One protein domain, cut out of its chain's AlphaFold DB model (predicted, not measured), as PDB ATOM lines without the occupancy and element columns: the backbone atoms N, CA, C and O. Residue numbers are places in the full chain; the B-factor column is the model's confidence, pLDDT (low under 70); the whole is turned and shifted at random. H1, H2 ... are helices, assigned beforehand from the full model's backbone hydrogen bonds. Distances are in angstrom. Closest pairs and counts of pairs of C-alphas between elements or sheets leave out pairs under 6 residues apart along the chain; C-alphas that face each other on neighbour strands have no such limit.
ATOM      1  N   LEU A  86     -12.176 -18.152 245.043       86.00
ATOM      2  CA  LEU A  86     -11.112 -18.348 246.019       86.00
ATOM      3  C   LEU A  86      -9.800 -17.689 245.579       86.00
ATOM      4  O   LEU A  86      -9.154 -17.007 246.375       86.00
ATOM      5  N   LYS A  87      -9.435 -17.813 244.298       84.31
ATOM      6  CA  LYS A  87      -8.279 -17.123 243.709       84.31
ATOM      7  C   LYS A  87      -8.377 -15.611 243.925       84.31
ATOM      8  O   LYS A  87      -7.470 -15.009 244.491       84.31
ATOM      9  N   ASN A  88      -9.489 -14.996 243.522       82.44
ATOM     10  CA  ASN A  88      -9.686 -13.548 243.627       82.44
ATOM     11  C   ASN A  88      -9.773 -13.059 245.078       82.44
ATOM     12  O   ASN A  88      -9.440 -11.908 245.352       82.44
ATOM     13  N   GLU A  89     -10.234 -13.891 246.011       84.38
ATOM     14  CA  GLU A  89     -10.192 -13.580 247.441       84.38
ATOM     15  C   GLU A  89      -8.751 -13.552 247.962       84.38
ATOM     16  O   GLU A  89      -8.346 -12.582 248.603       84.38
ATOM     17  N   LEU A  90      -7.959 -14.580 247.647       80.75
ATOM     18  CA  LEU A  90      -6.569 -14.685 248.092       80.75
ATOM     19  C   LEU A  90      -5.689 -13.594 247.476       80.75
ATOM     20  O   LEU A  90      -4.885 -12.998 248.185       80.75
ATOM     21  N   LEU A  91      -5.892 -13.247 246.203       79.00
ATOM     22  CA  LEU A  91      -5.135 -12.184 245.528       79.00
ATOM     23  C   LEU A  91      -5.399 -10.771 246.079       79.00
ATOM     24  O   LEU A  91      -4.629  -9.858 245.795       79.00
ATOM     25  N   LYS A  92      -6.454 -10.565 246.882       79.75
ATOM     26  CA  LYS A  92      -6.684  -9.289 247.591       79.75
ATOM     27  C   LYS A  92      -5.801  -9.131 248.828       79.75
ATOM     28  O   LYS A  92      -5.710  -8.027 249.363       79.75
ATOM     29  N   LYS A  93      -5.200 -10.214 249.326       75.19
ATOM     30  CA  LYS A  93      -4.331 -10.177 250.504       75.19
ATOM     31  C   LYS A  93      -2.958  -9.649 250.103       75.19
ATOM     32  O   LYS A  93      -2.363 -10.114 249.139       75.19
ATOM     33  N   GLU A  94      -2.420  -8.714 250.884       68.94
ATOM     34  CA  GLU A  94      -1.074  -8.170 250.643       68.94
ATOM     35  C   GLU A  94       0.032  -9.220 250.829       68.94
ATOM     36  O   GLU A  94       1.108  -9.110 250.240       68.94
ATOM     37  N   LYS A  95      -0.209 -10.224 251.681       72.62
ATOM     38  CA  LYS A  95       0.710 -11.330 251.962       72.62
ATOM     39  C   LYS A  95      -0.086 -12.611 252.165       72.62
ATOM     40  O   LYS A  95      -1.123 -12.577 252.822       72.62
ATOM     41  N   LEU A  96       0.443 -13.706 251.632       74.25
ATOM     42  CA  LEU A  96      -0.071 -15.056 251.837       74.25
ATOM     43  C   LEU A  96       0.904 -15.839 252.713       74.25
ATOM     44  O   LEU A  96       2.116 -15.821 252.459       74.25
ATOM     45  N   ASP A  97       0.387 -16.523 253.725       79.94
ATOM     46  CA  ASP A  97       1.151 -17.527 254.460       79.94
ATOM     47  C   ASP A  97       1.354 -18.814 253.630       79.94
ATOM     48  O   ASP A  97       0.835 -18.961 252.523       79.94
ATOM     49  N   GLU A  98       2.155 -19.758 254.129       77.69
ATOM     50  CA  GLU A  98       2.458 -21.001 253.398       77.69
ATOM     51  C   GLU A  98       1.224 -21.878 253.142       77.69
ATOM     52  O   GLU A  98       1.136 -22.544 252.107       77.69
ATOM     53  N   ALA A  99       0.246 -21.875 254.051       84.38
ATOM     54  CA  ALA A  99      -0.997 -22.606 253.842       84.38
ATOM     55  C   ALA A  99      -1.831 -21.922 252.752       84.38
ATOM     56  O   ALA A  99      -2.316 -22.586 251.838       84.38
ATOM     57  N   GLU A 100      -1.928 -20.598 252.791       83.19
ATOM     58  CA  GLU A 100      -2.631 -19.777 251.809       83.19
ATOM     59  C   GLU A 100      -1.998 -19.842 250.417       83.19
ATOM     60  O   GLU A 100      -2.728 -19.872 249.430       83.19
ATOM     61  N   LYS A 101      -0.669 -19.949 250.304       79.88
ATOM     62  CA  LYS A 101       0.013 -20.224 249.024       79.88
ATOM     63  C   LYS A 101      -0.414 -21.564 248.439       79.88
ATOM     64  O   LYS A 101      -0.686 -21.660 247.246       79.88
ATOM     65  N   ASN A 102      -0.506 -22.593 249.277       83.50
ATOM     66  CA  ASN A 102      -0.966 -23.917 248.864       83.50
ATOM     67  C   ASN A 102      -2.443 -23.900 248.440       83.50
ATOM     68  O   ASN A 102      -2.826 -24.583 247.491       83.50
ATOM     69  N   ILE A 103      -3.273 -23.103 249.119       86.94
ATOM     70  CA  ILE A 103      -4.676 -22.895 248.744       86.94
ATOM     71  C   ILE A 103      -4.764 -22.121 247.422       86.94
ATOM     72  O   ILE A 103      -5.538 -22.514 246.555       86.94
ATOM     73  N   LEU A 104      -3.947 -21.082 247.223       85.25
ATOM     74  CA  LEU A 104      -3.896 -20.331 245.969       85.25
ATOM     75  C   LEU A 104      -3.458 -21.226 244.808       85.25
ATOM     76  O   LEU A 104      -4.105 -21.205 243.769       85.25
ATOM     77  N   ALA A 105      -2.417 -22.046 244.996       84.31
ATOM     78  CA  ALA A 105      -1.953 -23.004 243.993       84.31
ATOM     79  C   ALA A 105      -3.077 -23.959 243.558       84.31
ATOM     80  O   ALA A 105      -3.278 -24.181 242.367       84.31
ATOM     81  N   LYS A 106      -3.878 -24.443 244.515       86.69
ATOM     82  CA  LYS A 106      -5.078 -25.239 244.230       86.69
ATOM     83  C   LYS A 106      -6.166 -24.449 243.517       86.69
ATOM     84  O   LYS A 106      -6.756 -24.955 242.571       86.69
ATOM     85  N   ALA A 107      -6.400 -23.205 243.923       86.50
ATOM     86  CA  ALA A 107      -7.385 -22.333 243.293       86.50
ATOM     87  C   ALA A 107      -7.032 -21.983 241.836       86.50
ATOM     88  O   ALA A 107      -7.929 -21.725 241.042       86.50
ATOM     89  N   ILE A 108      -5.752 -21.998 241.458       83.75
ATOM     90  CA  ILE A 108      -5.311 -21.809 240.064       83.75
ATOM     91  C   ILE A 108      -5.180 -23.125 239.282       83.75
ATOM     92  O   ILE A 108      -4.831 -23.085 238.108       83.75
ATOM     93  N   GLY A 109      -5.481 -24.268 239.907       82.88
ATOM     94  CA  GLY A 109      -5.560 -25.573 239.248       82.88
ATOM     95  C   GLY A 109      -4.430 -26.559 239.561       82.88
ATOM     96  O   GLY A 109      -4.515 -27.712 239.152       82.88
ATOM     97  N   PHE A 110      -3.394 -26.171 240.309       86.06
ATOM     98  CA  PHE A 110      -2.316 -27.092 240.688       86.06
ATOM     99  C   PHE A 110      -2.690 -27.973 241.883       86.06
ATOM    100  O   PHE A 110      -3.415 -27.572 242.784       86.06
ATOM    101  N   GLU A 111      -2.108 -29.166 241.972       85.50
ATOM    102  CA  GLU A 111      -2.330 -30.056 243.124       85.50
ATOM    103  C   GLU A 111      -1.750 -29.490 244.435       85.50
ATOM    104  O   GLU A 111      -2.267 -29.746 245.530       85.50
ATOM    105  N   SER A 112      -0.671 -28.711 244.331       82.94
ATOM    106  CA  SER A 112       0.042 -28.092 245.448       82.94
ATOM    107  C   SER A 112       0.900 -26.907 244.988       82.94
ATOM    108  O   SER A 112       1.172 -26.732 243.800       82.94
ATOM    109  N   ALA A 113       1.384 -26.116 245.945       79.62
ATOM    110  CA  ALA A 113       2.394 -25.080 245.738       79.62
ATOM    111  C   ALA A 113       3.712 -25.648 245.182       79.62
ATOM    112  O   ALA A 113       4.387 -24.985 244.403       79.62
ATOM    113  N   GLU A 114       4.065 -26.887 245.536       81.00
ATOM    114  CA  GLU A 114       5.240 -27.571 244.984       81.00
ATOM    115  C   GLU A 114       5.035 -27.948 243.509       81.00
ATOM    116  O   GLU A 114       5.950 -27.813 242.697       81.00
ATOM    117  N   ALA A 115       3.823 -28.363 243.127       83.31
ATOM    118  CA  ALA A 115       3.490 -28.606 241.726       83.31
ATOM    119  C   ALA A 115       3.528 -27.303 240.907       83.31
ATOM    120  O   ALA A 115       4.116 -27.280 239.826       83.31
ATOM    121  N   ALA A 116       2.985 -26.209 241.455       82.06
ATOM    122  CA  ALA A 116       3.065 -24.876 240.852       82.06
ATOM    123  C   ALA A 116       4.524 -24.419 240.678       82.06
ATOM    124  O   ALA A 116       4.921 -23.965 239.605       82.06
ATOM    125  N   PHE A 117       5.353 -24.622 241.704       79.81
ATOM    126  CA  PHE A 117       6.784 -24.334 241.652       79.81
ATOM    127  C   PHE A 117       7.497 -25.077 240.524       79.81
ATOM    128  O   PHE A 117       8.294 -24.493 239.781       79.81
ATOM    129  N   LYS A 118       7.250 -26.386 240.442       82.88
ATOM    130  CA  LYS A 118       7.876 -27.252 239.451       82.88
ATOM    131  C   LYS A 118       7.492 -26.806 238.044       82.88
ATOM    132  O   LYS A 118       8.382 -26.630 237.219       82.88
ATOM    133  N   PHE A 119       6.205 -26.539 237.815       85.75
ATOM    134  CA  PHE A 119       5.699 -26.004 236.553       85.75
ATOM    135  C   PHE A 119       6.411 -24.705 236.152       85.75
ATOM    136  O   PHE A 119       6.959 -24.622 235.054       85.75
ATOM    137  N   GLU A 120       6.472 -23.716 237.050       82.12
ATOM    138  CA  GLU A 120       7.145 -22.442 236.765       82.12
ATOM    139  C   GLU A 120       8.633 -22.630 236.461       82.12
ATOM    140  O   GLU A 120       9.159 -22.033 235.529       82.12
ATOM    141  N   THR A 121       9.325 -23.478 237.223       80.12
ATOM    142  CA  THR A 121      10.776 -23.679 237.067       80.12
ATOM    143  C   THR A 121      11.121 -24.411 235.774       80.12
ATOM    144  O   THR A 121      12.101 -24.068 235.104       80.12
ATOM    145  N   GLU A 122      10.333 -25.425 235.418       85.69
ATOM    146  CA  GLU A 122      10.500 -26.166 234.169       85.69
ATOM    147  C   GLU A 122      10.251 -25.256 232.970       85.69
ATOM    148  O   GLU A 122      11.116 -25.148 232.097       85.69
ATOM    149  N   ASN A 123       9.135 -24.524 232.965       86.38
ATOM    150  CA  ASN A 123       8.809 -23.652 231.844       86.38
ATOM    151  C   ASN A 123       9.776 -22.471 231.726       86.38
ATOM    152  O   ASN A 123      10.261 -22.215 230.626       86.38
ATOM    153  N   PHE A 124      10.184 -21.864 232.845       84.69
ATOM    154  CA  PHE A 124      11.230 -20.839 232.850       84.69
ATOM    155  C   PHE A 124      12.534 -21.348 232.230       84.69
ATOM    156  O   PHE A 124      13.228 -20.628 231.513       84.69
ATOM    157  N   THR A 125      12.893 -22.607 232.498       86.00
ATOM    158  CA  THR A 125      14.091 -23.224 231.919       86.00
ATOM    159  C   THR A 125      13.967 -23.341 230.401       86.00
ATOM    160  O   THR A 125      14.915 -22.987 229.693       86.00
ATOM    161  N   TYR A 126      12.809 -23.775 229.896       90.62
ATOM    162  CA  TYR A 126      12.543 -23.854 228.457       90.62
ATOM    163  C   TYR A 126      12.539 -22.470 227.805       90.62
ATOM    164  O   TYR A 126      13.266 -22.243 226.837       90.62
ATOM    165  N   VAL A 127      11.811 -21.508 228.371       89.94
ATOM    166  CA  VAL A 127      11.718 -20.140 227.845       89.94
ATOM    167  C   VAL A 127      13.077 -19.448 227.860       89.94
ATOM    168  O   VAL A 127      13.456 -18.813 226.877       89.94
ATOM    169  N   LYS A 128      13.881 -19.625 228.912       86.75
ATOM    170  CA  LYS A 128      15.259 -19.117 228.962       86.75
ATOM    171  C   LYS A 128      16.144 -19.732 227.876       86.75
ATOM    172  O   LYS A 128      16.957 -19.021 227.280       86.75
ATOM    173  N   ALA A 129      16.019 -21.036 227.626       90.69
ATOM    174  CA  ALA A 129      16.772 -21.711 226.571       90.69
ATOM    175  C   ALA A 129      16.396 -21.167 225.184       90.69
ATOM    176  O   ALA A 129      17.295 -20.824 224.413       90.69
ATOM    177  N   LEU A 130      15.099 -21.000 224.910       92.31
ATOM    178  CA  LEU A 130      14.585 -20.387 223.679       92.31
ATOM    179  C   LEU A 130      15.056 -18.934 223.539       92.31
ATOM    180  O   LEU A 130      15.624 -18.569 222.511       92.31
ATOM    181  N   THR A 131      14.921 -18.139 224.604       89.62
ATOM    182  CA  THR A 131      15.343 -16.731 224.666       89.62
ATOM    183  C   THR A 131      16.805 -16.572 224.277       89.62
ATOM    184  O   THR A 131      17.142 -15.712 223.471       89.62
ATOM    185  N   LYS A 132      17.683 -17.434 224.803       89.88
ATOM    186  CA  LYS A 132      19.110 -17.418 224.469       89.88
ATOM    187  C   LYS A 132      19.395 -17.928 223.053       89.88
ATOM    188  O   LYS A 132      20.285 -17.402 222.394       89.88
ATOM    189  N   ARG A 133      18.711 -18.987 222.614       94.25
ATOM    190  CA  ARG A 133      18.968 -19.660 221.328       94.25
ATOM    191  C   ARG A 133      18.564 -18.801 220.134       94.25
ATOM    192  O   ARG A 133      19.275 -18.791 219.135       94.25
ATOM    193  N   TYR A 134      17.451 -18.090 220.267       93.69
ATOM    194  CA  TYR A 134      16.846 -17.279 219.212       93.69
ATOM    195  C   TYR A 134      17.015 -15.772 219.428       93.69
ATOM    196  O   TYR A 134      16.452 -14.992 218.671       93.69
ATOM    197  N   ASP A 135      17.783 -15.375 220.449       89.88
ATOM    198  CA  ASP A 135      18.021 -13.978 220.830       89.88
ATOM    199  C   ASP A 135      16.723 -13.167 220.980       89.88
ATOM    200  O   ASP A 135      16.593 -12.042 220.513       89.88
ATOM    201  N   LEU A 136      15.720 -13.748 221.645       90.12
ATOM    202  CA  LEU A 136      14.376 -13.159 221.716       90.12
ATOM    203  C   LEU A 136      14.354 -11.781 222.398       90.12
ATOM    204  O   LEU A 136      13.422 -11.016 222.202       90.12
ATOM    205  N   VAL A 137      15.391 -11.437 223.169       83.75
ATOM    206  CA  VAL A 137      15.494 -10.161 223.896       83.75
ATOM    207  C   VAL A 137      15.667  -8.937 222.995       83.75
ATOM    208  O   VAL A 137      15.462  -7.822 223.470       83.75
ATOM    209  N   VAL A 138      16.085  -9.120 221.737       86.31
ATOM    210  CA  VAL A 138      16.269  -8.006 220.789       86.31
ATOM    211  C   VAL A 138      15.055  -7.771 219.895       86.31
ATOM    212  O   VAL A 138      15.014  -6.765 219.189       86.31
ATOM    213  N   ILE A 139      14.091  -8.690 219.914       88.00
ATOM    214  CA  ILE A 139      12.853  -8.601 219.144       88.00
ATOM    215  C   ILE A 139      11.852  -7.792 219.971       88.00
ATOM    216  O   ILE A 139      11.755  -7.969 221.189       88.00
ATOM    217  N   ASP A 140      11.132  -6.872 219.333       89.19
ATOM    218  CA  ASP A 140      10.117  -6.100 220.034       89.19
ATOM    219  C   ASP A 140       8.892  -6.961 220.396       89.19
ATOM    220  O   ASP A 140       8.717  -8.092 219.942       89.19
ATOM    221  N   GLN A 141       8.055  -6.452 221.298       84.88
ATOM    222  CA  GLN A 141       6.949  -7.237 221.839       84.88
ATOM    223  C   GLN A 141       5.898  -7.633 220.777       84.88
ATOM    224  O   GLN A 141       5.479  -8.793 220.796       84.88
ATOM    225  N   PRO A 142       5.465  -6.742 219.855       89.38
ATOM    226  CA  PRO A 142       4.558  -7.124 218.769       89.38
ATOM    227  C   PRO A 142       5.118  -8.221 217.857       89.38
ATOM    228  O   PRO A 142       4.398  -9.169 217.534       89.38
ATOM    229  N   ASP A 143       6.396  -8.141 217.488       92.38
ATOM    230  CA  ASP A 143       7.025  -9.137 216.623       92.38
ATOM    231  C   ASP A 143       7.222 -10.469 217.350       92.38
ATOM    232  O   ASP A 143       6.982 -11.531 216.773       92.38
ATOM    233  N   LEU A 144       7.577 -10.444 218.642       90.81
ATOM    234  CA  LEU A 144       7.600 -11.647 219.481       90.81
ATOM    235  C   LEU A 144       6.225 -12.303 219.566       90.81
ATOM    236  O   LEU A 144       6.127 -13.530 219.492       90.81
ATOM    237  N   GLN A 145       5.165 -11.505 219.688       90.25
ATOM    238  CA  GLN A 145       3.805 -12.022 219.675       90.25
ATOM    239  C   GLN A 145       3.485 -12.704 218.349       90.25
ATOM    240  O   GLN A 145       3.014 -13.837 218.359       90.25
ATOM    241  N   PHE A 146       3.827 -12.089 217.217       91.00
ATOM    242  CA  PHE A 146       3.655 -12.715 215.907       91.00
ATOM    243  C   PHE A 146       4.457 -14.021 215.760       91.00
ATOM    244  O   PHE A 146       3.961 -15.003 215.197       91.00
ATOM    245  N   VAL A 147       5.687 -14.060 216.279       94.06
ATOM    246  CA  VAL A 147       6.550 -15.251 216.277       94.06
ATOM    247  C   VAL A 147       5.912 -16.393 217.067       94.06
ATOM    248  O   VAL A 147       5.835 -17.510 216.548       94.06
ATOM    249  N   PHE A 148       5.431 -16.136 218.285       94.25
ATOM    250  CA  PHE A 148       4.814 -17.171 219.119       94.25
ATOM    251  C   PHE A 148       3.411 -17.560 218.657       94.25
ATOM    252  O   PHE A 148       3.099 -18.748 218.668       94.25
ATOM    253  N   ASP A 149       2.619 -16.622 218.133       91.31
ATOM    254  CA  ASP A 149       1.345 -16.944 217.485       91.31
ATOM    255  C   ASP A 149       1.568 -17.845 216.266       91.31
ATOM    256  O   ASP A 149       0.845 -18.820 216.073       91.31
ATOM    257  N   THR A 150       2.624 -17.596 215.484       93.00
ATOM    258  CA  THR A 150       3.026 -18.489 214.388       93.00
ATOM    259  C   THR A 150       3.462 -19.858 214.911       93.00
ATOM    260  O   THR A 150       3.060 -20.874 214.346       93.00
ATOM    261  N   ALA A 151       4.275 -19.906 215.971       93.50
ATOM    262  CA  ALA A 151       4.785 -21.159 216.532       93.50
ATOM    263  C   ALA A 151       3.678 -22.037 217.139       93.50
ATOM    264  O   ALA A 151       3.763 -23.262 217.090       93.50
ATOM    265  N   LEU A 152       2.641 -21.406 217.691       91.25
ATOM    266  CA  LEU A 152       1.460 -22.049 218.266       91.25
ATOM    267  C   LEU A 152       0.348 -22.316 217.241       91.25
ATOM    268  O   LEU A 152      -0.701 -22.830 217.617       91.25
ATOM    269  N   GLU A 153       0.545 -21.942 215.973       88.56
ATOM    270  CA  GLU A 153      -0.491 -21.973 214.930       88.56
ATOM    271  C   GLU A 153      -1.776 -21.220 215.338       88.56
ATOM    272  O   GLU A 153      -2.892 -21.555 214.929       88.56
ATOM    273  N   ASN A 154      -1.632 -20.167 216.145       79.88
ATOM    274  CA  ASN A 154      -2.743 -19.343 216.584       79.88
ATOM    275  C   ASN A 154      -3.266 -18.507 215.413       79.88
ATOM    276  O   ASN A 154      -2.628 -17.564 214.948       79.88
ATOM    277  N   THR A 155      -4.465 -18.835 214.940       67.88
ATOM    278  CA  THR A 155      -5.071 -18.134 213.803       67.88
ATOM    279  C   THR A 155      -5.914 -16.931 214.217       67.88
ATOM    280  O   THR A 155      -6.382 -16.203 213.346       67.88
ATOM    281  N   THR A 156      -6.123 -16.682 215.520       65.88
ATOM    282  CA  THR A 156      -7.021 -15.642 216.087       65.88
ATOM    283  C   THR A 156      -8.476 -15.680 215.583       65.88
ATOM    284  O   THR A 156      -9.304 -14.864 215.986       65.88
ATOM    285  N   THR A 157      -8.830 -16.651 214.734       64.81
ATOM    286  CA  THR A 157     -10.117 -16.733 214.039       64.81
ATOM    287  C   THR A 157     -10.704 -18.135 214.164       64.81
ATOM    288  O   THR A 157     -10.319 -19.044 213.435       64.81
ATOM    289  N   GLY A 158     -11.683 -18.301 215.055       70.75
ATOM    290  CA  GLY A 158     -12.503 -19.513 215.146       70.75
ATOM    291  C   GLY A 158     -13.920 -19.276 214.623       70.75
ATOM    292  O   GLY A 158     -14.506 -18.214 214.863       70.75
ATOM    293  N   ARG A 159     -14.495 -20.251 213.913       80.19
ATOM    294  CA  ARG A 159     -15.890 -20.211 213.441       80.19
ATOM    295  C   ARG A 159     -16.836 -20.825 214.464       80.19
ATOM    296  O   ARG A 159     -17.927 -20.290 214.658       80.19
ATOM    297  N   THR A 160     -16.420 -21.894 215.133       88.25
ATOM    298  CA  THR A 160     -17.171 -22.523 216.233       88.25
ATOM    299  C   THR A 160     -16.742 -21.975 217.596       88.25
ATOM    300  O   THR A 160     -15.698 -21.331 217.722       88.25
ATOM    301  N   CYS A 161     -17.546 -22.209 218.638       88.62
ATOM    302  CA  CYS A 161     -17.178 -21.830 220.005       88.62
ATOM    303  C   CYS A 161     -15.924 -22.588 220.470       88.62
ATOM    304  O   CYS A 161     -15.049 -21.998 221.096       88.62
ATOM    305  N   GLU A 162     -15.791 -23.864 220.104       89.25
ATOM    306  CA  GLU A 162     -14.624 -24.700 220.394       89.25
ATOM    307  C   GLU A 162     -13.352 -24.167 219.719       89.25
ATOM    308  O   GLU A 162     -12.309 -24.065 220.361       89.25
ATOM    309  N   GLU A 163     -13.434 -23.761 218.449       85.62
ATOM    310  CA  GLU A 163     -12.302 -23.165 217.725       85.62
ATOM    311  C   GLU A 163     -11.895 -21.810 218.321       85.62
ATOM    312  O   GLU A 163     -10.706 -21.489 218.405       85.62
ATOM    313  N   LYS A 164     -12.873 -21.011 218.768       86.25
ATOM    314  CA  LYS A 164     -12.618 -19.740 219.463       86.25
ATOM    315  C   LYS A 164     -11.963 -19.960 220.823       86.25
ATOM    316  O   LYS A 164     -11.025 -19.239 221.148       86.25
ATOM    317  N   LEU A 165     -12.411 -20.960 221.585       89.31
ATOM    318  CA  LEU A 165     -11.784 -21.349 222.848       89.31
ATOM    319  C   LEU A 165     -10.332 -21.777 222.619       89.31
ATOM    320  O   LEU A 165      -9.442 -21.276 223.302       89.31
ATOM    321  N   GLY A 166     -10.088 -22.646 221.633       88.19
ATOM    322  CA  GLY A 166      -8.739 -23.071 221.254       88.19
ATOM    323  C   GLY A 166      -7.841 -21.886 220.892       88.19
ATOM    324  O   GLY A 166      -6.770 -21.729 221.470       88.19
ATOM    325  N   SER A 167      -8.318 -20.988 220.027       86.62
ATOM    326  CA  SER A 167      -7.573 -19.779 219.636       86.62
ATOM    327  C   SER A 167      -7.292 -18.854 220.829       86.62
ATOM    328  O   SER A 167      -6.197 -18.315 220.957       86.62
ATOM    329  N   CYS A 168      -8.259 -18.693 221.739       90.25
ATOM    330  CA  CYS A 168      -8.094 -17.887 222.950       90.25
ATOM    331  C   CYS A 168      -7.032 -18.476 223.889       90.25
ATOM    332  O   CYS A 168      -6.185 -17.741 224.403       90.25
ATOM    333  N   LYS A 169      -7.024 -19.805 224.074       91.00
ATOM    334  CA  LYS A 169      -5.989 -20.503 224.851       91.00
ATOM    335  C   LYS A 169      -4.602 -20.296 224.244       91.00
ATOM    336  O   LYS A 169      -3.701 -19.874 224.962       91.00
ATOM    337  N   LEU A 170      -4.451 -20.517 222.936       90.00
ATOM    338  CA  LEU A 170      -3.174 -20.334 222.236       90.00
ATOM    339  C   LEU A 170      -2.672 -18.885 222.344       90.00
ATOM    340  O   LEU A 170      -1.509 -18.668 222.668       90.00
ATOM    341  N   GLY A 171      -3.549 -17.891 222.177       88.94
ATOM    342  CA  GLY A 171      -3.181 -16.483 222.372       88.94
ATOM    343  C   GLY A 171      -2.761 -16.162 223.810       88.94
ATOM    344  O   GLY A 171      -1.792 -15.438 224.029       88.94
ATOM    345  N   SER A 172      -3.437 -16.754 224.799       91.44
ATOM    346  CA  SER A 172      -3.059 -16.623 226.214       91.44
ATOM    347  C   SER A 172      -1.678 -17.227 226.487       91.44
ATOM    348  O   SER A 172      -0.898 -16.665 227.254       91.44
ATOM    349  N   TRP A 173      -1.353 -18.352 225.839       92.81
ATOM    350  CA  TRP A 173      -0.029 -18.968 225.911       92.81
ATOM    351  C   TRP A 173       1.042 -18.097 225.259       92.81
ATOM    352  O   TRP A 173       2.065 -17.880 225.896       92.81
ATOM    353  N   SER A 174       0.809 -17.538 224.063       90.69
ATOM    354  CA  SER A 174       1.737 -16.576 223.438       90.69
ATOM    355  C   SER A 174       2.095 -15.445 224.399       90.69
ATOM    356  O   SER A 174       3.273 -15.193 224.644       90.69
ATOM    357  N   ILE A 175       1.084 -14.796 224.988       89.94
ATOM    358  CA  ILE A 175       1.285 -13.684 225.927       89.94
ATOM    359  C   ILE A 175       2.104 -14.143 227.136       89.94
ATOM    360  O   ILE A 175       3.095 -13.502 227.478       89.94
ATOM    361  N   TRP A 176       1.742 -15.276 227.737       90.88
ATOM    362  CA  TRP A 176       2.466 -15.819 228.883       90.88
ATOM    363  C   TRP A 176       3.934 -16.142 228.556       90.88
ATOM    364  O   TRP A 176       4.817 -15.806 229.340       90.88
ATOM    365  N   ILE A 177       4.223 -16.727 227.386       89.81
ATOM    366  CA  ILE A 177       5.600 -17.040 226.960       89.81
ATOM    367  C   ILE A 177       6.424 -15.757 226.793       89.81
ATOM    368  O   ILE A 177       7.599 -15.731 227.154       89.81
ATOM    369  N   ILE A 178       5.827 -14.687 226.262       88.75
ATOM    370  CA  ILE A 178       6.493 -13.386 226.089       88.75
ATOM    371  C   ILE A 178       6.787 -12.742 227.445       88.75
ATOM    372  O   ILE A 178       7.887 -12.229 227.660       88.75
ATOM    373  N   GLU A 179       5.826 -12.787 228.369       86.19
ATOM    374  CA  GLU A 179       6.015 -12.317 229.743       86.19
ATOM    375  C   GLU A 179       7.140 -13.090 230.430       86.19
ATOM    376  O   GLU A 179       8.059 -12.478 230.978       86.19
ATOM    377  N   ASP A 180       7.129 -14.419 230.318       84.44
ATOM    378  CA  ASP A 180       8.166 -15.289 230.867       84.44
ATOM    379  C   ASP A 180       9.537 -15.027 230.208       84.44
ATOM    380  O   ASP A 180      10.557 -14.935 230.889       84.44
ATOM    381  N   ALA A 181       9.590 -14.772 228.898       84.00
ATOM    382  CA  ALA A 181      10.825 -14.394 228.205       84.00
ATOM    383  C   ALA A 181      11.386 -13.062 228.731       84.00
ATOM    384  O   ALA A 181      12.596 -12.936 228.953       84.00
ATOM    385  N   GLY A 182      10.514 -12.091 229.019       80.50
ATOM    386  CA  GLY A 182      10.873 -10.847 229.702       80.50
ATOM    387  C   GLY A 182      11.406 -11.090 231.119       80.50
ATOM    388  O   GLY A 182      12.454 -10.550 231.497       80.50
ATOM    389  N   CYS A 183      10.748 -11.962 231.889       78.62
ATOM    390  CA  CYS A 183      11.211 -12.385 233.212       78.62
ATOM    391  C   CYS A 183      12.569 -13.105 233.138       78.62
ATOM    392  O   CYS A 183      13.434 -12.886 233.991       78.62
ATOM    393  N   ALA A 184      12.798 -13.928 232.113       74.62
ATOM    394  CA  ALA A 184      14.048 -14.640 231.866       74.62
ATOM    395  C   ALA A 184      15.179 -13.694 231.483       74.62
ATOM    396  O   ALA A 184      16.284 -13.836 232.013       74.62
ATOM    397  N   ALA A 185      14.916 -12.696 230.642       72.56
ATOM    398  CA  ALA A 185      15.872 -11.641 230.322       72.56
ATOM    399  C   ALA A 185      16.322 -10.895 231.588       72.56
ATOM    400  O   ALA A 185      17.523 -10.743 231.828       72.56
ATOM    401  N   ALA A 186      15.371 -10.524 232.451       67.00
ATOM    402  CA  ALA A 186      15.663  -9.896 233.736       67.00
ATOM    403  C   ALA A 186      16.409 -10.847 234.694       67.00
ATOM    404  O   ALA A 186      17.390 -10.457 235.325       67.00
ATOM    405  N   GLY A 187      15.990 -12.113 234.785       60.91
ATOM    406  CA  GLY A 187      16.567 -13.128 235.672       60.91
ATOM    407  C   GLY A 187      17.962 -13.604 235.264       60.91
ATOM    408  O   GLY A 187      18.779 -13.921 236.131       60.91
ATOM    409  N   MET A 188      18.288 -13.600 233.969       58.94
ATOM    410  CA  MET A 188      19.646 -13.849 233.471       58.94
ATOM    411  C   MET A 188      20.659 -12.822 233.991       58.94
ATOM    412  O   MET A 188      21.836 -13.156 234.111       58.94
ATOM    413  N   ALA A 189      20.210 -11.620 234.363       53.41
ATOM    414  CA  ALA A 189      21.062 -10.584 234.935       53.41
ATOM    415  C   ALA A 189      21.311 -10.741 236.450       53.41
ATOM    416  O   ALA A 189      22.270 -10.160 236.957       53.41
ATOM    417  N   VAL A 190      20.476 -11.498 237.184       49.22
ATOM    418  CA  VAL A 190      20.477 -11.484 238.667       49.22
ATOM    419  C   VAL A 190      20.420 -12.855 239.362       49.22
ATOM    420  O   VAL A 190      20.593 -12.911 240.576       49.22
ATOM    421  N   GLY A 191      20.250 -13.958 238.626       46.47
ATOM    422  CA  GLY A 191      20.059 -15.301 239.193       46.47
ATOM    423  C   GLY A 191      18.606 -15.521 239.629       46.47
ATOM    424  O   GLY A 191      18.038 -14.712 240.356       46.47
ATOM    425  N   ALA A 192      17.977 -16.598 239.154       49.81
ATOM    426  CA  ALA A 192      16.564 -16.880 239.409       49.81
ATOM    427  C   ALA A 192      16.408 -17.962 240.487       49.81
ATOM    428  O   ALA A 192      16.941 -19.061 240.347       49.81
ATOM    429  N   ALA A 193      15.653 -17.653 241.539       47.12
ATOM    430  CA  ALA A 193      15.042 -18.618 242.452       47.12
ATOM    431  C   ALA A 193      13.547 -18.278 242.511       47.12
ATOM    432  O   ALA A 193      13.222 -17.098 242.559       47.12
ATOM    433  N   SER A 194      12.640 -19.254 242.454       45.75
ATOM    434  CA  SER A 194      11.191 -18.981 242.441       45.75
ATOM    435  C   SER A 194      10.671 -18.454 243.787       45.75
ATOM    436  O   SER A 194      11.297 -18.633 244.835       45.75
ATOM    437  N   ALA A 195       9.465 -17.882 243.772       47.22
ATOM    438  CA  ALA A 195       8.764 -17.450 244.981       47.22
ATOM    439  C   ALA A 195       8.163 -18.620 245.789       47.22
ATOM    440  O   ALA A 195       7.855 -18.466 246.972       47.22
ATOM    441  N   TRP A 196       8.019 -19.794 245.170       48.12
ATOM    442  CA  TRP A 196       7.406 -20.965 245.792       48.12
ATOM    443  C   TRP A 196       8.359 -21.750 246.706       48.12
ATOM    444  O   TRP A 196       7.892 -22.482 247.572       48.12
ATOM    445  N   CYS A 197       9.680 -21.578 246.563       43.34
ATOM    446  CA  CYS A 197      10.682 -22.303 247.361       43.34
ATOM    447  C   CYS A 197      11.473 -21.455 248.367       43.34
ATOM    448  O   CYS A 197      12.340 -21.990 249.055       43.34
ATOM    449  N   GLY A 198      11.200 -20.156 248.499       37.59
ATOM    450  CA  GLY A 198      11.972 -19.299 249.399       37.59
ATOM    451  C   GLY A 198      11.161 -18.141 249.949       37.59
ATOM    452  O   GLY A 198      10.865 -17.183 249.238       37.59
ATOM    453  N   GLY A 199      10.834 -18.212 251.239       35.41
ATOM    454  CA  GLY A 199      10.306 -17.078 251.986       35.41
ATOM    455  C   GLY A 199      11.244 -15.871 251.892       35.41
ATOM    456  O   GLY A 199      12.416 -15.970 252.223       35.41
ATOM    457  N   CYS A 200      10.682 -14.741 251.465       37.50
ATOM    458  CA  CYS A 200      11.180 -13.370 251.611       37.50
ATOM    459  C   CYS A 200      12.619 -13.039 251.144       37.50
ATOM    460  O   CYS A 200      13.608 -13.369 251.783       37.50
ATOM    461  N   LEU A 201      12.677 -12.154 250.137       41.12
ATOM    462  CA  LEU A 201      13.718 -11.133 249.920       41.12
ATOM    463  C   LEU A 201      15.160 -11.638 249.699       41.12
ATOM    464  O   LEU A 201      16.016 -11.542 250.573       41.12
ATOM    465  N   GLY A 202      15.458 -12.045 248.460       31.80
ATOM    466  CA  GLY A 202      16.835 -12.265 247.996       31.80
ATOM    467  C   GLY A 202      16.934 -12.957 246.632       31.80
ATOM    468  O   GLY A 202      17.557 -14.001 246.531       31.80
ATOM    469  N   GLY A 203      16.259 -12.416 245.610       38.53
ATOM    470  CA  GLY A 203      16.141 -12.983 244.246       38.53
ATOM    471  C   GLY A 203      14.883 -12.501 243.496       38.53
ATOM    472  O   GLY A 203      14.322 -13.206 242.667       38.53
ATOM    473  N   VAL A 204      14.381 -11.316 243.866       46.12
ATOM    474  CA  VAL A 204      12.938 -11.010 243.977       46.12
ATOM    475  C   VAL A 204      12.266 -10.613 242.657       46.12
ATOM    476  O   VAL A 204      11.050 -10.706 242.542       46.12
ATOM    477  N   VAL A 205      13.024 -10.161 241.657       47.44
ATOM    478  CA  VAL A 205      12.419  -9.582 240.443       47.44
ATOM    479  C   VAL A 205      11.970 -10.668 239.472       47.44
ATOM    480  O   VAL A 205      10.824 -10.648 239.041       47.44
ATOM    481  N   ALA A 206      12.833 -11.646 239.176       49.19
ATOM    482  CA  ALA A 206      12.459 -12.757 238.304       49.19
ATOM    483  C   ALA A 206      11.350 -13.602 238.946       49.19
ATOM    484  O   ALA A 206      10.387 -13.953 238.284       49.19
ATOM    485  N   SER A 207      11.431 -13.851 240.254       58.16
ATOM    486  CA  SER A 207      10.474 -14.702 240.962       58.16
ATOM    487  C   SER A 207       9.064 -14.116 241.033       58.16
ATOM    488  O   SER A 207       8.100 -14.816 240.742       58.16
ATOM    489  N   ALA A 208       8.939 -12.824 241.354       65.44
ATOM    490  CA  ALA A 208       7.651 -12.136 241.350       65.44
ATOM    491  C   ALA A 208       7.082 -11.998 239.929       65.44
ATOM    492  O   ALA A 208       5.870 -12.083 239.749       65.44
ATOM    493  N   CYS A 209       7.952 -11.818 238.931       73.62
ATOM    494  CA  CYS A 209       7.572 -11.725 237.523       73.62
ATOM    495  C   CYS A 209       6.961 -13.041 237.013       73.62
ATOM    496  O   CYS A 209       5.884 -13.013 236.424       73.62
ATOM    497  N   LEU A 210       7.576 -14.191 237.323       73.94
ATOM    498  CA  LEU A 210       7.068 -15.512 236.923       73.94
ATOM    499  C   LEU A 210       5.701 -15.819 237.525       73.94
ATOM    500  O   LEU A 210       4.780 -16.214 236.816       73.94
ATOM    501  N   THR A 211       5.539 -15.577 238.826       74.75
ATOM    502  CA  THR A 211       4.250 -15.789 239.488       74.75
ATOM    503  C   THR A 211       3.180 -14.839 238.948       74.75
ATOM    504  O   THR A 211       2.037 -15.255 238.752       74.75
ATOM    505  N   ALA A 212       3.529 -13.581 238.658       79.44
ATOM    506  CA  ALA A 212       2.605 -12.638 238.032       79.44
ATOM    507  C   ALA A 212       2.162 -13.111 236.638       79.44
ATOM    508  O   ALA A 212       0.963 -13.087 236.362       79.44
ATOM    509  N   ALA A 213       3.088 -13.611 235.813       84.44
ATOM    510  CA  ALA A 213       2.770 -14.188 234.509       84.44
ATOM    511  C   ALA A 213       1.823 -15.393 234.653       84.44
ATOM    512  O   ALA A 213       0.773 -15.437 234.020       84.44
ATOM    513  N   THR A 214       2.108 -16.344 235.551       83.00
ATOM    514  CA  THR A 214       1.233 -17.513 235.786       83.00
ATOM    515  C   THR A 214      -0.176 -17.114 236.241       83.00
ATOM    516  O   THR A 214      -1.170 -17.679 235.779       83.00
ATOM    517  N   LEU A 215      -0.296 -16.115 237.123       82.75
ATOM    518  CA  LEU A 215      -1.593 -15.580 237.548       82.75
ATOM    519  C   LEU A 215      -2.332 -14.887 236.400       82.75
ATOM    520  O   LEU A 215      -3.550 -15.045 236.272       82.75
ATOM    521  N   HIS A 216      -1.603 -14.157 235.555       86.69
ATOM    522  CA  HIS A 216      -2.159 -13.531 234.365       86.69
ATOM    523  C   HIS A 216      -2.668 -14.584 233.375       86.69
ATOM    524  O   HIS A 216      -3.823 -14.503 232.956       86.69
ATOM    525  N   LEU A 217      -1.889 -15.639 233.107       89.62
ATOM    526  CA  LEU A 217      -2.314 -16.776 232.289       89.62
ATOM    527  C   LEU A 217      -3.584 -17.425 232.837       89.62
ATOM    528  O   LEU A 217      -4.543 -17.601 232.090       89.62
ATOM    529  N   SER A 218      -3.629 -17.730 234.136       86.69
ATOM    530  CA  SER A 218      -4.836 -18.275 234.774       86.69
ATOM    531  C   SER A 218      -6.054 -17.367 234.551       86.69
ATOM    532  O   SER A 218      -7.139 -17.853 234.241       86.69
ATOM    533  N   SER A 219      -5.889 -16.045 234.658       87.88
ATOM    534  CA  SER A 219      -6.968 -15.082 234.408       87.88
ATOM    535  C   SER A 219      -7.400 -15.010 232.938       87.88
ATOM    536  O   SER A 219      -8.590 -14.845 232.655       87.88
ATOM    537  N   MET A 220      -6.464 -15.119 231.994       90.38
ATOM    538  CA  MET A 220      -6.793 -15.154 230.567       90.38
ATOM    539  C   MET A 220      -7.553 -16.437 230.217       90.38
ATOM    540  O   MET A 220      -8.586 -16.367 229.554       90.38
ATOM    541  N   LEU A 221      -7.125 -17.589 230.743       90.00
ATOM    542  CA  LEU A 221      -7.812 -18.871 230.552       90.00
ATOM    543  C   LEU A 221      -9.228 -18.871 231.140       90.00
ATOM    544  O   LEU A 221     -10.149 -19.393 230.513       90.00
ATOM    545  N   ASP A 222      -9.421 -18.234 232.296       88.94
ATOM    546  CA  ASP A 222     -10.748 -18.004 232.871       88.94
ATOM    547  C   ASP A 222     -11.647 -17.211 231.919       88.94
ATOM    548  O   ASP A 222     -12.770 -17.619 231.630       88.94
ATOM    549  N   THR A 223     -11.120 -16.119 231.369       89.38
ATOM    550  CA  THR A 223     -11.842 -15.286 230.399       89.38
ATOM    551  C   THR A 223     -12.174 -16.073 229.128       89.38
ATOM    552  O   THR A 223     -13.267 -15.945 228.580       89.38
ATOM    553  N   CYS A 224     -11.262 -16.931 228.662       90.31
ATOM    554  CA  CYS A 224     -11.521 -17.821 227.533       90.31
ATOM    555  C   CYS A 224     -12.672 -18.795 227.816       90.31
ATOM    556  O   CYS A 224     -13.488 -19.032 226.925       90.31
ATOM    557  N   ALA A 225     -12.747 -19.344 229.033       88.69
ATOM    558  CA  ALA A 225     -13.825 -20.250 229.425       88.69
ATOM    559  C   ALA A 225     -15.178 -19.520 229.491       88.69
ATOM    560  O   ALA A 225     -16.155 -20.025 228.949       88.69
ATOM    561  N   ASP A 226     -15.217 -18.302 230.045       88.38
ATOM    562  CA  ASP A 226     -16.447 -17.490 230.093       88.38
ATOM    563  C   ASP A 226     -16.968 -17.157 228.700       88.38
ATOM    564  O   ASP A 226     -18.143 -17.353 228.400       88.38
ATOM    565  N   ASN A 227     -16.074 -16.722 227.811       86.94
ATOM    566  CA  ASN A 227     -16.430 -16.426 226.426       86.94
ATOM    567  C   ASN A 227     -16.956 -17.660 225.680       86.94
ATOM    568  O   ASN A 227     -17.739 -17.527 224.737       86.94
ATOM    569  N   TYR A 228     -16.489 -18.852 226.052       89.06
ATOM    570  CA  TYR A 228     -16.963 -20.104 225.484       89.06
ATOM    571  C   TYR A 228     -18.357 -20.469 226.004       89.06
ATOM    572  O   TYR A 228     -19.218 -20.795 225.184       89.06
ATOM    573  N   ASP A 229     -18.597 -20.359 227.310       88.12
ATOM    574  CA  ASP A 229     -19.913 -20.609 227.910       88.12
ATOM    575  C   ASP A 229     -20.960 -19.633 227.330       88.12
ATOM    576  O   ASP A 229     -21.977 -20.062 226.785       88.12
ATOM    577  N   ASP A 230     -20.629 -18.338 227.251       87.94
ATOM    578  CA  ASP A 230     -21.454 -17.301 226.607       87.94
ATOM    579  C   ASP A 230     -21.723 -17.559 225.113       87.94
ATOM    580  O   ASP A 230     -22.703 -17.064 224.546       87.94
ATOM    581  N   CYS A 231     -20.807 -18.251 224.432       88.25
ATOM    582  CA  CYS A 231     -20.950 -18.616 223.026       88.25
ATOM    583  C   CYS A 231     -21.878 -19.822 222.855       88.25
ATOM    584  O   CYS A 231     -22.601 -19.877 221.862       88.25
ATOM    585  N   LYS A 232     -21.867 -20.769 223.802       87.12
ATOM    586  CA  LYS A 232     -22.719 -21.966 223.781       87.12
ATOM    587  C   LYS A 232     -24.160 -21.705 224.180       87.12
ATOM    588  O   LYS A 232     -25.046 -22.399 223.687       87.12
ATOM    589  N   ASP A 233     -24.387 -20.720 225.037       76.62
ATOM    590  CA  ASP A 233     -25.720 -20.367 225.530       76.62
ATOM    591  C   ASP A 233     -26.527 -19.483 224.549       76.62
ATOM    592  O   ASP A 233     -27.631 -19.035 224.875       76.62
ATOM    593  N   LYS A 234     -25.999 -19.232 223.342       66.38
ATOM    594  CA  LYS A 234     -26.622 -18.448 222.259       66.38
ATOM    595  C   LYS A 234     -27.017 -19.319 221.074       66.38
ATOM    596  O   LYS A 234     -28.081 -19.018 220.486       66.38
TER     597      LYS A 234
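This is residues 86 to 234 of the 234 residues of an uncharacterized protein of Flavobacterium kingsejongi (UniProt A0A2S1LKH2). Two long helices, H5 and H6, lie side by side as a hairpin, and H3 crosses it near its linked end. H4 packs on H5, and H2 packs on the beginning of H3, residues 113 to 116, with short H1 packed on H2 and apart from H3. The printed part has 149 residues with six named helices, H1 to H6, and no named strand: all helix, mostly crossed packing. It is compact, radius of gyration of the C-alphas 16.5 A, spanning 48 by 39 by 22 A.

Find C-alpha 86 at (-11.112, -18.348, 246.019), where H1, residues 86 to 90, begins. Next come H2, 98 to 107, H3, 113 to 133, 30.0 A long, and H4, 141 to 151. H5, 161 to 188, spans 40.0 A; H6, 204 to 232, spans 42.4 A and ends at C-alpha 232 (-22.719, -21.966, 223.781).

H1 touches H2, closest C-alphas Lys 87 and Ala 107, 5.3 A. Residues 124 to 131 of H3 touch H5, about perpendicular at 75 degrees, Lys 128 to Ala 184, 5.5 A between C-alphas. In each helix every O i to N i+4 pair is within hydrogen-bond range.

The printed part has no cut. The H5 to H6 link is long; pLDDT is under 70 at residues 186 to 208, among others.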